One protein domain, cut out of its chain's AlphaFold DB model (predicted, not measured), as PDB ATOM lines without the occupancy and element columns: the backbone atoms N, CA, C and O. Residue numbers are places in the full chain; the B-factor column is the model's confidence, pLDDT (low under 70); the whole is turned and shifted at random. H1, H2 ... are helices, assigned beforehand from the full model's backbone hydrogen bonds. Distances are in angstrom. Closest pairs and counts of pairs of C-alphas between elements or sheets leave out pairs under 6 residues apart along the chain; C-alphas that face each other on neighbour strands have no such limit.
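AT A GLANCE: This is residues 39 to 125 of the 126 residues of an uncharacterized protein of Acinetobacter boissieri (UniProt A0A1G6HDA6). Two long helices, H1 and H3, make an open V, meeting where H1 begins; short H2 bridges the wide end, giving a long, hollow triangle. Residues 117 to 125, of which 117 to 124 belong to H3, stick out beyond the point. The printed part has 87 residues, all helix in class, in the order H1, H2, H3; it is extended, with a radius of gyration of the C-alphas of 18.9 A and spans of 63 by 28 by 16 A.

IN THESE COORDINATES: H1, residues 39 to 70, begins at C-alpha 39 (249.406, 243.701, 197.754) and measures 46.1 A. H2, residues 76 to 84, measures 10.6 A. H3, residues 87 to 124, measures 52.6 A, has a kink of 30 degrees near residue 118 and ends at C-alpha 124 (249.205, 229.727, 181.542).

HOW THE PARTS SIT: H1 touches H3 with residues 41 to 49 alone, opposite ways at a steep tilt of 46 degrees; the closest C-alphas, of Ala 45 and Thr 108, are 5.3 A apart. H1 touches H2 with residues 64 to 68 alone, closest at the C-alphas of Ser 68 and Val 76, 6.0 A. H2 and H3 are close but not clearly touching, about perpendicular at 86 degrees. Every O i to N i+4 pair is within hydrogen-bond range in H1 and H2, and 31 of 34 in H3.

THE WHOLE: The C-alphas farthest apart, of Glu 73 and Gly 125, are 63.1 A apart. Both links are tight, the printed part has no cut, and no printed residue is under 70 in pLDDT.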
ATOM      1  N   GLN A  39     250.430 243.421 196.744       95.94
ATOM      2  CA  GLN A  39     249.406 243.701 197.754       95.94
ATOM      3  C   GLN A  39     248.637 242.431 198.151       95.94
ATOM      4  O   GLN A  39     248.510 242.151 199.339       95.94
ATOM      5  N   GLU A  40     248.211 241.620 197.178       96.69
ATOM      6  CA  GLU A  40     247.512 240.349 197.434       96.69
ATOM      7  C   GLU A  40     248.409 239.337 198.157       96.69
ATOM      8  O   GLU A  40     247.972 238.687 199.098       96.69
ATOM      9  N   MET A  41     249.687 239.249 197.779       96.19
ATOM     10  CA  MET A  41     250.677 238.406 198.454       96.19
ATOM     11  C   MET A  41     250.816 238.770 199.940       96.19
ATOM     12  O   MET A  41     250.792 237.882 200.791       96.19
ATOM     13  N   PHE A  42     250.935 240.063 200.264       96.25
ATOM     14  CA  PHE A  42     250.981 240.513 201.657       96.25
ATOM     15  C   PHE A  42     249.661 240.259 202.386       96.25
ATOM     16  O   PHE A  42     249.686 239.847 203.543       96.25
ATOM     17  N   HIS A  43     248.522 240.459 201.719       96.50
ATOM     18  CA  HIS A  43     247.213 240.154 202.286       96.50
ATOM     19  C   HIS A  43     247.092 238.667 202.647       96.50
ATOM     20  O   HIS A  43     246.771 238.348 203.789       96.50
ATOM     21  N   PHE A  44     247.445 237.755 201.733       95.62
ATOM     22  CA  PHE A  44     247.466 236.319 202.015       95.62
ATOM     23  C   PHE A  44     248.411 235.978 203.165       95.62
ATOM     24  O   PHE A  44     248.017 235.249 204.070       95.62
ATOM     25  N   ALA A  45     249.624 236.536 203.184       95.75
ATOM     26  CA  ALA A  45     250.570 236.288 204.268       95.75
ATOM     27  C   ALA A  45     250.030 236.720 205.636       95.75
ATOM     28  O   ALA A  45     250.170 235.981 206.609       95.75
ATOM     29  N   TRP A  46     249.359 237.870 205.713       95.06
ATOM     30  CA  TRP A  46     248.711 238.321 206.942       95.06
ATOM     31  C   TRP A  46     247.549 237.422 207.355       95.06
ATOM     32  O   TRP A  46     247.479 237.036 208.520       95.06
ATOM     33  N   VAL A  47     246.674 237.051 206.417       95.56
ATOM     34  CA  VAL A  47     245.518 236.188 206.694       95.56
ATOM     35  C   VAL A  47     245.965 234.808 207.172       95.56
ATOM     36  O   VAL A  47     245.497 234.349 208.209       95.56
ATOM     37  N   PHE A  48     246.903 234.160 206.480       94.88
ATOM     38  CA  PHE A  48     247.421 232.856 206.903       94.88
ATOM     39  C   PHE A  48     248.173 232.945 208.235       94.88
ATOM     40  O   PHE A  48     248.002 232.076 209.079       94.88
ATOM     41  N   ASN A  49     248.953 233.999 208.484       93.62
ATOM     42  CA  ASN A  49     249.607 234.167 209.785       93.62
ATOM     43  C   ASN A  49     248.582 234.359 210.919       93.62
ATOM     44  O   ASN A  49     248.714 233.757 211.981       93.62
ATOM     45  N   LEU A  50     247.520 235.135 210.687       93.88
ATOM     46  CA  LEU A  50     246.430 235.303 211.648       93.88
ATOM     47  C   LEU A  50     245.716 233.974 211.923       93.88
ATOM     48  O   LEU A  50     245.542 233.596 213.080       93.88
ATOM     49  N   LEU A  51     245.335 233.247 210.870       93.88
ATOM     50  CA  LEU A  51     244.692 231.938 210.987       93.88
ATOM     51  C   LEU A  51     245.574 230.945 211.745       93.88
ATOM     52  O   LEU A  51     245.054 230.085 212.450       93.88
ATOM     53  N   PHE A  52     246.897 231.049 211.618       91.94
ATOM     54  CA  PHE A  52     247.837 230.147 212.275       91.94
ATOM     55  C   PHE A  52     247.776 230.361 213.781       91.94
ATOM     56  O   PHE A  52     247.585 229.407 214.535       91.94
ATOM     57  N   TRP A  53     247.850 231.616 214.222       92.38
ATOM     58  CA  TRP A  53     247.741 231.951 215.637       92.38
ATOM     59  C   TRP A  53     246.364 231.638 216.206       92.38
ATOM     60  O   TRP A  53     246.286 231.072 217.293       92.38
ATOM     61  N   LEU A  54     245.291 231.921 215.464       93.25
ATOM     62  CA  LEU A  54     243.934 231.591 215.896       93.25
ATOM     63  C   LEU A  54     243.747 230.082 216.068       93.25
ATOM     64  O   LEU A  54     243.245 229.664 217.103       93.25
ATOM     65  N   PHE A  55     244.198 229.264 215.115       90.50
ATOM     66  CA  PHE A  55     244.105 227.805 215.213       90.50
ATOM     67  C   PHE A  55     244.909 227.242 216.397       90.50
ATOM     68  O   PHE A  55     244.437 226.361 217.114       90.50
ATOM     69  N   ASN A  56     246.117 227.758 216.639       89.81
ATOM     70  CA  ASN A  56     246.921 227.323 217.784       89.81
ATOM     71  C   ASN A  56     246.297 227.764 219.117       89.81
ATOM     72  O   ASN A  56     246.260 226.982 220.067       89.81
ATOM     73  N   LEU A  57     245.768 228.989 219.187       91.62
ATOM     74  CA  LEU A  57     245.112 229.508 220.383       91.62
ATOM     75  C   LEU A  57     243.819 228.746 220.693       91.62
ATOM     76  O   LEU A  57     243.582 228.405 221.849       91.62
ATOM     77  N   THR A  58     243.003 228.426 219.684       93.19
ATOM     78  CA  THR A  58     241.800 227.605 219.884       93.19
ATOM     79  C   THR A  58     242.167 226.205 220.353       93.19
ATOM     80  O   THR A  58     241.548 225.713 221.291       93.19
ATOM     81  N   GLY A  59     243.202 225.583 219.781       90.56
ATOM     82  CA  GLY A  59     243.713 224.291 220.242       90.56
ATOM     83  C   GLY A  59     244.171 224.318 221.704       90.56
ATOM     84  O   GLY A  59     243.835 223.413 222.470       90.56
ATOM     85  N   PHE A  60     244.877 225.373 222.117       89.50
ATOM     86  CA  PHE A  60     245.269 225.581 223.512       89.50
ATOM     87  C   PHE A  60     244.049 225.702 224.437       89.50
ATOM     88  O   PHE A  60     243.938 224.949 225.401       89.50
ATOM     89  N   VAL A  61     243.095 226.581 224.109       91.69
ATOM     90  CA  VAL A  61     241.877 226.784 224.915       91.69
ATOM     91  C   VAL A  61     241.051 225.501 225.003       91.69
ATOM     92  O   VAL A  61     240.631 225.120 226.093       91.69
ATOM     93  N   LEU A  62     240.859 224.795 223.885       93.44
ATOM     94  CA  LEU A  62     240.154 223.513 223.858       93.44
ATOM     95  C   LEU A  62     240.856 222.463 224.717       93.44
ATOM     96  O   LEU A  62     240.181 221.698 225.396       93.44
ATOM     97  N   SER A  63     242.190 222.448 224.737       88.75
ATOM     98  CA  SER A  63     242.959 221.544 225.600       88.75
ATOM     99  C   SER A  63     242.749 221.868 227.080       88.75
ATOM    100  O   SER A  63     242.537 220.954 227.873       88.75
ATOM    101  N   CYS A  64     242.740 223.152 227.457       89.94
ATOM    102  CA  CYS A  64     242.432 223.575 228.825       89.94
ATOM    103  C   CYS A  64     241.012 223.173 229.244       89.94
ATOM    104  O   CYS A  64     240.827 222.621 230.327       89.94
ATOM    105  N   VAL A  65     240.020 223.398 228.376       92.06
ATOM    106  CA  VAL A  65     238.623 223.004 228.620       92.06
ATOM    107  C   VAL A  65     238.505 221.487 228.748       92.06
ATOM    108  O   VAL A  65     237.924 220.993 229.710       92.06
ATOM    109  N   TRP A  66     239.106 220.740 227.821       92.44
ATOM    110  CA  TRP A  66     239.114 219.281 227.846       92.44
ATOM    111  C   TRP A  66     239.731 218.741 229.137       92.44
ATOM    112  O   TRP A  66     239.170 217.843 229.763       92.44
ATOM    113  N   GLN A  67     240.864 219.302 229.565       90.81
ATOM    114  CA  GLN A  67     241.536 218.898 230.795       90.81
ATOM    115  C   GLN A  67     240.705 219.239 232.036       90.81
ATOM    116  O   GLN A  67     240.580 218.397 232.916       90.81
ATOM    117  N   SER A  68     240.056 220.405 232.064       88.94
ATOM    118  CA  SER A  68     239.134 220.786 233.141       88.94
ATOM    119  C   SER A  68     237.924 219.847 233.250       88.94
ATOM    120  O   SER A  68     237.440 219.618 234.354       88.94
ATOM    121  N   TRP A  69     237.440 219.284 232.137       89.75
ATOM    122  CA  TRP A  69     236.330 218.320 232.143       89.75
ATOM    123  C   TRP A  69     236.754 216.891 232.485       89.75
ATOM    124  O   TRP A  69     235.988 216.160 233.107       89.75
ATOM    125  N   THR A  70     237.945 216.475 232.057       91.62
ATOM    126  CA  THR A  70     238.440 215.101 232.258       91.62
ATOM    127  C   THR A  70     239.136 214.898 233.600       91.62
ATOM    128  O   THR A  70     239.110 213.788 234.120       91.62
ATOM    129  N   HIS A  71     239.714 215.961 234.161       88.38
ATOM    130  CA  HIS A  71     240.460 215.966 235.418       88.38
ATOM    131  C   HIS A  71     239.999 217.131 236.305       88.38
ATOM    132  O   HIS A  71     240.734 218.109 236.466       88.38
ATOM    133  N   PRO A  72     238.775 217.073 236.860       81.69
ATOM    134  CA  PRO A  72     238.226 218.144 237.694       81.69
ATOM    135  C   PRO A  72     239.040 218.400 238.973       81.69
ATOM    136  O   PRO A  72     238.932 219.470 239.563       81.69
ATOM    137  N   GLU A  73     239.876 217.449 239.398       85.69
ATOM    138  CA  GLU A  73     240.848 217.610 240.483       85.69
ATOM    139  C   GLU A  73     241.977 218.608 240.164       85.69
ATOM    140  O   GLU A  73     242.655 219.081 241.078       85.69
ATOM    141  N   ILE A  74     242.185 218.943 238.886       81.12
ATOM    142  CA  ILE A  74     243.170 219.920 238.424       81.12
ATOM    143  C   ILE A  74     242.442 221.229 238.099       81.12
ATOM    144  O   ILE A  74     241.756 221.334 237.081       81.12
ATOM    145  N   ASP A  75     242.648 222.268 238.913       85.56
ATOM    146  CA  ASP A  75     242.155 223.612 238.593       85.56
ATOM    147  C   ASP A  75     243.048 224.279 237.530       85.56
ATOM    148  O   ASP A  75     243.975 225.051 237.805       85.56
ATOM    149  N   VAL A  76     242.776 223.936 236.269       88.56
ATOM    150  CA  VAL A  76     243.486 224.464 235.097       88.56
ATOM    151  C   VAL A  76     243.364 225.989 235.016       88.56
ATOM    152  O   VAL A  76     244.303 226.661 234.587       88.56
ATOM    153  N   TRP A  77     242.242 226.562 235.453       87.00
ATOM    154  CA  TRP A  77     241.999 228.002 235.379       87.00
ATOM    155  C   TRP A  77     242.841 228.761 236.396       87.00
ATOM    156  O   TRP A  77     243.449 229.777 236.047       87.00
ATOM    157  N   GLN A  78     242.961 228.228 237.612       87.94
ATOM    158  CA  GLN A  78     243.869 228.760 238.618       87.94
ATOM    159  C   GLN A  78     245.328 228.675 238.150       87.94
ATOM    160  O   GLN A  78     246.076 229.644 238.294       87.94
ATOM    161  N   PHE A  79     245.734 227.567 237.520       86.75
ATOM    162  CA  PHE A  79     247.073 227.447 236.939       86.75
ATOM    163  C   PHE A  79     247.331 228.516 235.864       86.75
ATOM    164  O   PHE A  79     248.364 229.189 235.881       86.75
ATOM    165  N   VAL A  80     246.385 228.728 234.946       86.69
ATOM    166  CA  VAL A  80     246.504 229.763 233.909       86.69
ATOM    167  C   VAL A  80     246.626 231.155 234.539       86.69
ATOM    168  O   VAL A  80     247.525 231.912 234.176       86.69
ATOM    169  N   GLN A  81     245.789 231.489 235.519       86.88
ATOM    170  CA  GLN A  81     245.833 232.802 236.167       86.88
ATOM    171  C   GLN A  81     247.138 233.045 236.935       86.88
ATOM    172  O   GLN A  81     247.705 234.132 236.842       86.88
ATOM    173  N   LEU A  82     247.633 232.045 237.667       88.75
ATOM    174  CA  LEU A  82     248.809 232.197 238.526       88.75
ATOM    175  C   LEU A  82     250.138 232.124 237.768       88.75
ATOM    176  O   LEU A  82     251.101 232.771 238.182       88.75
ATOM    177  N   TYR A  83     250.203 231.349 236.681       86.94
ATOM    178  CA  TYR A  83     251.457 231.069 235.977       86.94
ATOM    179  C   TYR A  83     251.502 231.651 234.561       86.94
ATOM    180  O   TYR A  83     252.505 232.260 234.197       86.94
ATOM    181  N   MET A  84     250.440 231.524 233.755       85.25
ATOM    182  CA  MET A  84     250.472 231.976 232.350       85.25
ATOM    183  C   MET A  84     250.432 233.500 232.209       85.25
ATOM    184  O   MET A  84     250.972 234.038 231.245       85.25
ATOM    185  N   LEU A  85     249.829 234.202 233.171       87.06
ATOM    186  CA  LEU A  85     249.736 235.667 233.165       87.06
ATOM    187  C   LEU A  85     250.948 236.366 233.796       87.06
ATOM    188  O   LEU A  85     250.980 237.595 233.867       87.06
ATOM    189  N   GLN A  86     251.957 235.617 234.249       93.25
ATOM    190  CA  GLN A  86     253.168 236.223 234.793       93.25
ATOM    191  C   GLN A  86     253.912 237.009 233.699       93.25
ATOM    192  O   GLN A  86     254.118 236.476 232.605       93.25
ATOM    193  N   PRO A  87     254.399 238.237 233.975       93.06
ATOM    194  CA  PRO A  87     255.063 239.067 232.967       93.06
ATOM    195  C   PRO A  87     256.243 238.377 232.274       93.06
ATOM    196  O   PRO A  87     256.422 238.519 231.067       93.06
ATOM    197  N   GLN A  88     257.022 237.585 233.018       93.12
ATOM    198  CA  GLN A  88     258.140 236.818 232.465       93.12
ATOM    199  C   GLN A  88     257.669 235.751 231.468       93.12
ATOM    200  O   GLN A  88     258.278 235.587 230.411       93.12
ATOM    201  N   VAL A  89     256.575 235.051 231.776       91.19
ATOM    202  CA  VAL A  89     255.994 234.035 230.889       91.19
ATOM    203  C   VAL A  89     255.434 234.691 229.633       91.19
ATOM    204  O   VAL A  89     255.730 234.233 228.534       91.19
ATOM    205  N   LEU A  90     254.717 235.809 229.770       91.88
ATOM    206  CA  LEU A  90     254.207 236.578 228.632       91.88
ATOM    207  C   LEU A  90     255.338 237.107 227.738       91.88
ATOM    208  O   LEU A  90     255.238 237.043 226.512       91.88
ATOM    209  N   PHE A  91     256.441 237.568 228.332       94.44
ATOM    210  CA  PHE A  91     257.620 238.008 227.589       94.44
ATOM    211  C   PHE A  91     258.232 236.862 226.773       94.44
ATOM    212  O   PHE A  91     258.401 236.991 225.559       94.44
ATOM    213  N   VAL A  92     258.489 235.712 227.400       95.00
ATOM    214  CA  VAL A  92     259.018 234.526 226.703       95.00
ATOM    215  C   VAL A  92     258.047 234.039 225.625       95.00
ATOM    216  O   VAL A  92     258.469 233.759 224.502       95.00
ATOM    217  N   ALA A  93     256.748 233.993 225.924       91.25
ATOM    218  CA  ALA A  93     255.716 233.604 224.971       91.25
ATOM    219  C   ALA A  93     255.713 234.526 223.745       91.25
ATOM    220  O   ALA A  93     255.685 234.032 222.621       91.25
ATOM    221  N   SER A  94     255.825 235.845 223.929       92.62
ATOM    222  CA  SER A  94     255.915 236.790 222.808       92.62
ATOM    223  C   SER A  94     257.155 236.557 221.937       92.62
ATOM    224  O   SER A  94     257.064 236.606 220.710       92.62
ATOM    225  N   PHE A  95     258.291 236.204 222.544       94.94
ATOM    226  CA  PHE A  95     259.503 235.832 221.815       94.94
ATOM    227  C   PHE A  95     259.295 234.572 220.973       94.94
ATOM    228  O   PHE A  95     259.685 234.542 219.808       94.94
ATOM    229  N   ILE A  96     258.637 233.553 221.531       92.56
ATOM    230  CA  ILE A  96     258.290 232.319 220.812       92.56
ATOM    231  C   ILE A  96     257.313 232.620 219.670       92.56
ATOM    232  O   ILE A  96     257.480 232.100 218.565       92.56
ATOM    233  N   VAL A  97     256.331 233.496 219.904       91.88
ATOM    234  CA  VAL A  97     255.381 233.943 218.880       91.88
ATOM    235  C   VAL A  97     256.118 234.577 217.705       91.88
ATOM    236  O   VAL A  97     255.859 234.224 216.559       91.88
ATOM    237  N   VAL A  98     257.090 235.453 217.956       93.19
ATOM    238  CA  VAL A  98     257.903 236.047 216.884       93.19
ATOM    239  C   VAL A  98     258.793 234.999 216.215       93.19
ATOM    240  O   VAL A  98     258.841 234.938 214.986       93.19
ATOM    241  N   LEU A  99     259.458 234.146 216.998       94.94
ATOM    242  CA  LEU A  99     260.384 233.124 216.505       94.94
ATOM    243  C   LEU A  99     259.711 232.135 215.546       94.94
ATOM    244  O   LEU A  99     260.350 231.684 214.602       94.94
ATOM    245  N   ILE A 100     258.435 231.810 215.771       91.69
ATOM    246  CA  ILE A 100     257.650 230.915 214.910       91.69
ATOM    247  C   ILE A 100     256.905 231.702 213.825       91.69
ATOM    248  O   ILE A 100     256.894 231.309 212.658       91.69
ATOM    249  N   GLY A 101     256.292 232.828 214.186       91.62
ATOM    250  CA  GLY A 101     255.447 233.613 213.290       91.62
ATOM    251  C   GLY A 101     256.228 234.257 212.152       91.62
ATOM    252  O   GLY A 101     255.752 234.288 211.021       91.62
ATOM    253  N   LEU A 102     257.451 234.722 212.412       93.38
ATOM    254  CA  LEU A 102     258.292 235.358 211.400       93.38
ATOM    255  C   LEU A 102     258.700 234.391 210.275       93.38
ATOM    256  O   LEU A 102     258.420 234.708 209.116       93.38
ATOM    257  N   PRO A 103     259.307 233.214 210.538       93.19
ATOM    258  CA  PRO A 103     259.621 232.275 209.465       93.19
ATOM    259  C   PRO A 103     258.358 231.784 208.757       93.19
ATOM    260  O   PRO A 103     258.362 231.684 207.531       93.19
ATOM    261  N   PHE A 104     257.259 231.556 209.483       92.94
ATOM    262  CA  PHE A 104     255.985 231.181 208.873       92.94
ATOM    263  C   PHE A 104     255.468 232.253 207.892       92.94
ATOM    264  O   PHE A 104     255.087 231.949 206.756       92.94
ATOM    265  N   TYR A 105     255.539 233.525 208.282       94.50
ATOM    266  CA  TYR A 105     255.175 234.659 207.437       94.50
ATOM    267  C   TYR A 105     256.066 234.762 206.192       94.50
ATOM    268  O   TYR A 105     255.561 234.910 205.078       94.50
ATOM    269  N   LEU A 106     257.387 234.616 206.348       95.81
ATOM    270  CA  LEU A 106     258.338 234.641 205.232       95.81
ATOM    271  C   LEU A 106     258.106 233.494 204.242       95.81
ATOM    272  O   LEU A 106     258.124 233.723 203.030       95.81
ATOM    273  N   VAL A 107     257.843 232.279 204.732       95.19
ATOM    274  CA  VAL A 107     257.494 231.125 203.887       95.19
ATOM    275  C   VAL A 107     256.209 231.403 203.115       95.19
ATOM    276  O   VAL A 107     256.136 231.129 201.917       95.19
ATOM    277  N   THR A 108     255.222 232.016 203.764       95.62
ATOM    278  CA  THR A 108     253.956 232.372 203.120       95.62
ATOM    279  C   THR A 108     254.152 233.428 202.028       95.62
ATOM    280  O   THR A 108     253.641 233.266 200.920       95.62
ATOM    281  N   LEU A 109     254.970 234.459 202.269       97.00
ATOM    282  CA  LEU A 109     255.336 235.443 201.241       97.00
ATOM    283  C   LEU A 109     256.071 234.797 200.063       97.00
ATOM    284  O   LEU A 109     255.781 235.094 198.904       97.00
ATOM    285  N   TRP A 110     257.014 233.898 200.341       96.75
ATOM    286  CA  TRP A 110     257.729 233.171 199.297       96.75
ATOM    287  C   TRP A 110     256.785 232.284 198.466       96.75
ATOM    288  O   TRP A 110     256.915 232.200 197.240       96.75
ATOM    289  N   PHE A 111     255.798 231.669 199.120       97.31
ATOM    290  CA  PHE A 111     254.813 230.808 198.478       97.31
ATOM    291  C   PHE A 111     253.867 231.593 197.553       97.31
ATOM    292  O   PHE A 111     253.729 231.269 196.374       97.31
ATOM    293  N   PHE A 112     253.265 232.680 198.044       96.88
ATOM    294  CA  PHE A 112     252.350 233.513 197.249       96.88
ATOM    295  C   PHE A 112     253.062 234.484 196.291       96.88
ATOM    296  O   PHE A 112     252.408 235.136 195.481       96.88
ATOM    297  N   GLY A 113     254.394 234.571 196.351       95.56
ATOM    298  CA  GLY A 113     255.222 235.373 195.455       95.56
ATOM    299  C   GLY A 113     255.967 234.514 194.422       95.56
ATOM    300  O   GLY A 113     255.373 234.117 193.417       95.56
ATOM    301  N   PRO A 114     257.276 234.247 194.604       95.88
ATOM    302  CA  PRO A 114     258.080 233.459 193.666       95.88
ATOM    303  C   PRO A 114     257.460 232.121 193.246       95.88
ATOM    304  O   PRO A 114     257.455 231.799 192.057       95.88
ATOM    305  N   GLN A 115     256.923 231.345 194.190       96.00
ATOM    306  CA  GLN A 115     256.328 230.047 193.871       96.00
ATOM    307  C   GLN A 115     255.026 230.197 193.071       96.00
ATOM    308  O   GLN A 115     254.839 229.483 192.086       96.00
ATOM    309  N   ALA A 116     254.180 231.168 193.416       96.19
ATOM    310  CA  ALA A 116     252.981 231.494 192.650       96.19
ATOM    311  C   ALA A 116     253.281 231.889 191.198       96.19
ATOM    312  O   ALA A 116     252.559 231.475 190.296       96.19
ATOM    313  N   ARG A 117     254.374 232.624 190.946       95.56
ATOM    314  CA  ARG A 117     254.808 232.955 189.575       95.56
ATOM    315  C   ARG A 117     255.219 231.717 188.790       95.56
ATOM    316  O   ARG A 117     254.834 231.579 187.637       95.56
ATOM    317  N   ARG A 118     255.967 230.798 189.412       95.44
ATOM    318  CA  ARG A 118     256.335 229.520 188.774       95.44
ATOM    319  C   ARG A 118     255.098 228.704 188.410       95.44
ATOM    320  O   ARG A 118     255.030 228.156 187.316       95.44
ATOM    321  N   MET A 119     254.123 228.656 189.314       95.38
ATOM    322  CA  MET A 119     252.873 227.939 189.095       95.38
ATOM    323  C   MET A 119     252.018 228.594 188.000       95.38
ATOM    324  O   MET A 119     251.540 227.890 187.117       95.38
ATOM    325  N   ALA A 120     251.898 229.925 187.993       95.88
ATOM    326  CA  ALA A 120     251.204 230.667 186.937       95.88
ATOM    327  C   ALA A 120     251.839 230.422 185.559       95.88
ATOM    328  O   ALA A 120     251.127 230.084 184.616       95.88
ATOM    329  N   LYS A 121     253.175 230.473 185.466       95.19
ATOM    330  CA  LYS A 121     253.909 230.192 184.225       95.19
ATOM    331  C   LYS A 121     253.670 228.784 183.704       95.19
ATOM    332  O   LYS A 121     253.499 228.591 182.507       95.19
ATOM    333  N   HIS A 122     253.630 227.801 184.598       93.50
ATOM    334  CA  HIS A 122     253.320 226.424 184.226       93.50
ATOM    335  C   HIS A 122     251.863 226.256 183.763       93.50
ATOM    336  O   HIS A 122     251.594 225.474 182.858       93.50
ATOM    337  N   MET A 123     250.914 226.963 184.383       93.62
ATOM    338  CA  MET A 123     249.486 226.840 184.064       93.62
ATOM    339  C   MET A 123     249.077 227.606 182.801       93.62
ATOM    340  O   MET A 123     248.207 227.138 182.073       93.62
ATOM    341  N   PHE A 124     249.677 228.772 182.552       93.38
ATOM    342  CA  PHE A 124     249.205 229.727 181.542       93.38
ATOM    343  C   PHE A 124     250.278 230.152 180.530       93.38
ATOM    344  O   PHE A 124     249.993 230.949 179.643       93.38
ATOM    345  N   GLY A 125     251.514 229.657 180.646       78.81
ATOM    346  CA  GLY A 125     252.595 229.962 179.701       78.81
ATOM    347  C   GLY A 125     253.156 231.389 179.780       78.81
ATOM    348  O   GLY A 125     253.914 231.775 178.893       78.81
TER     349      GLY A 125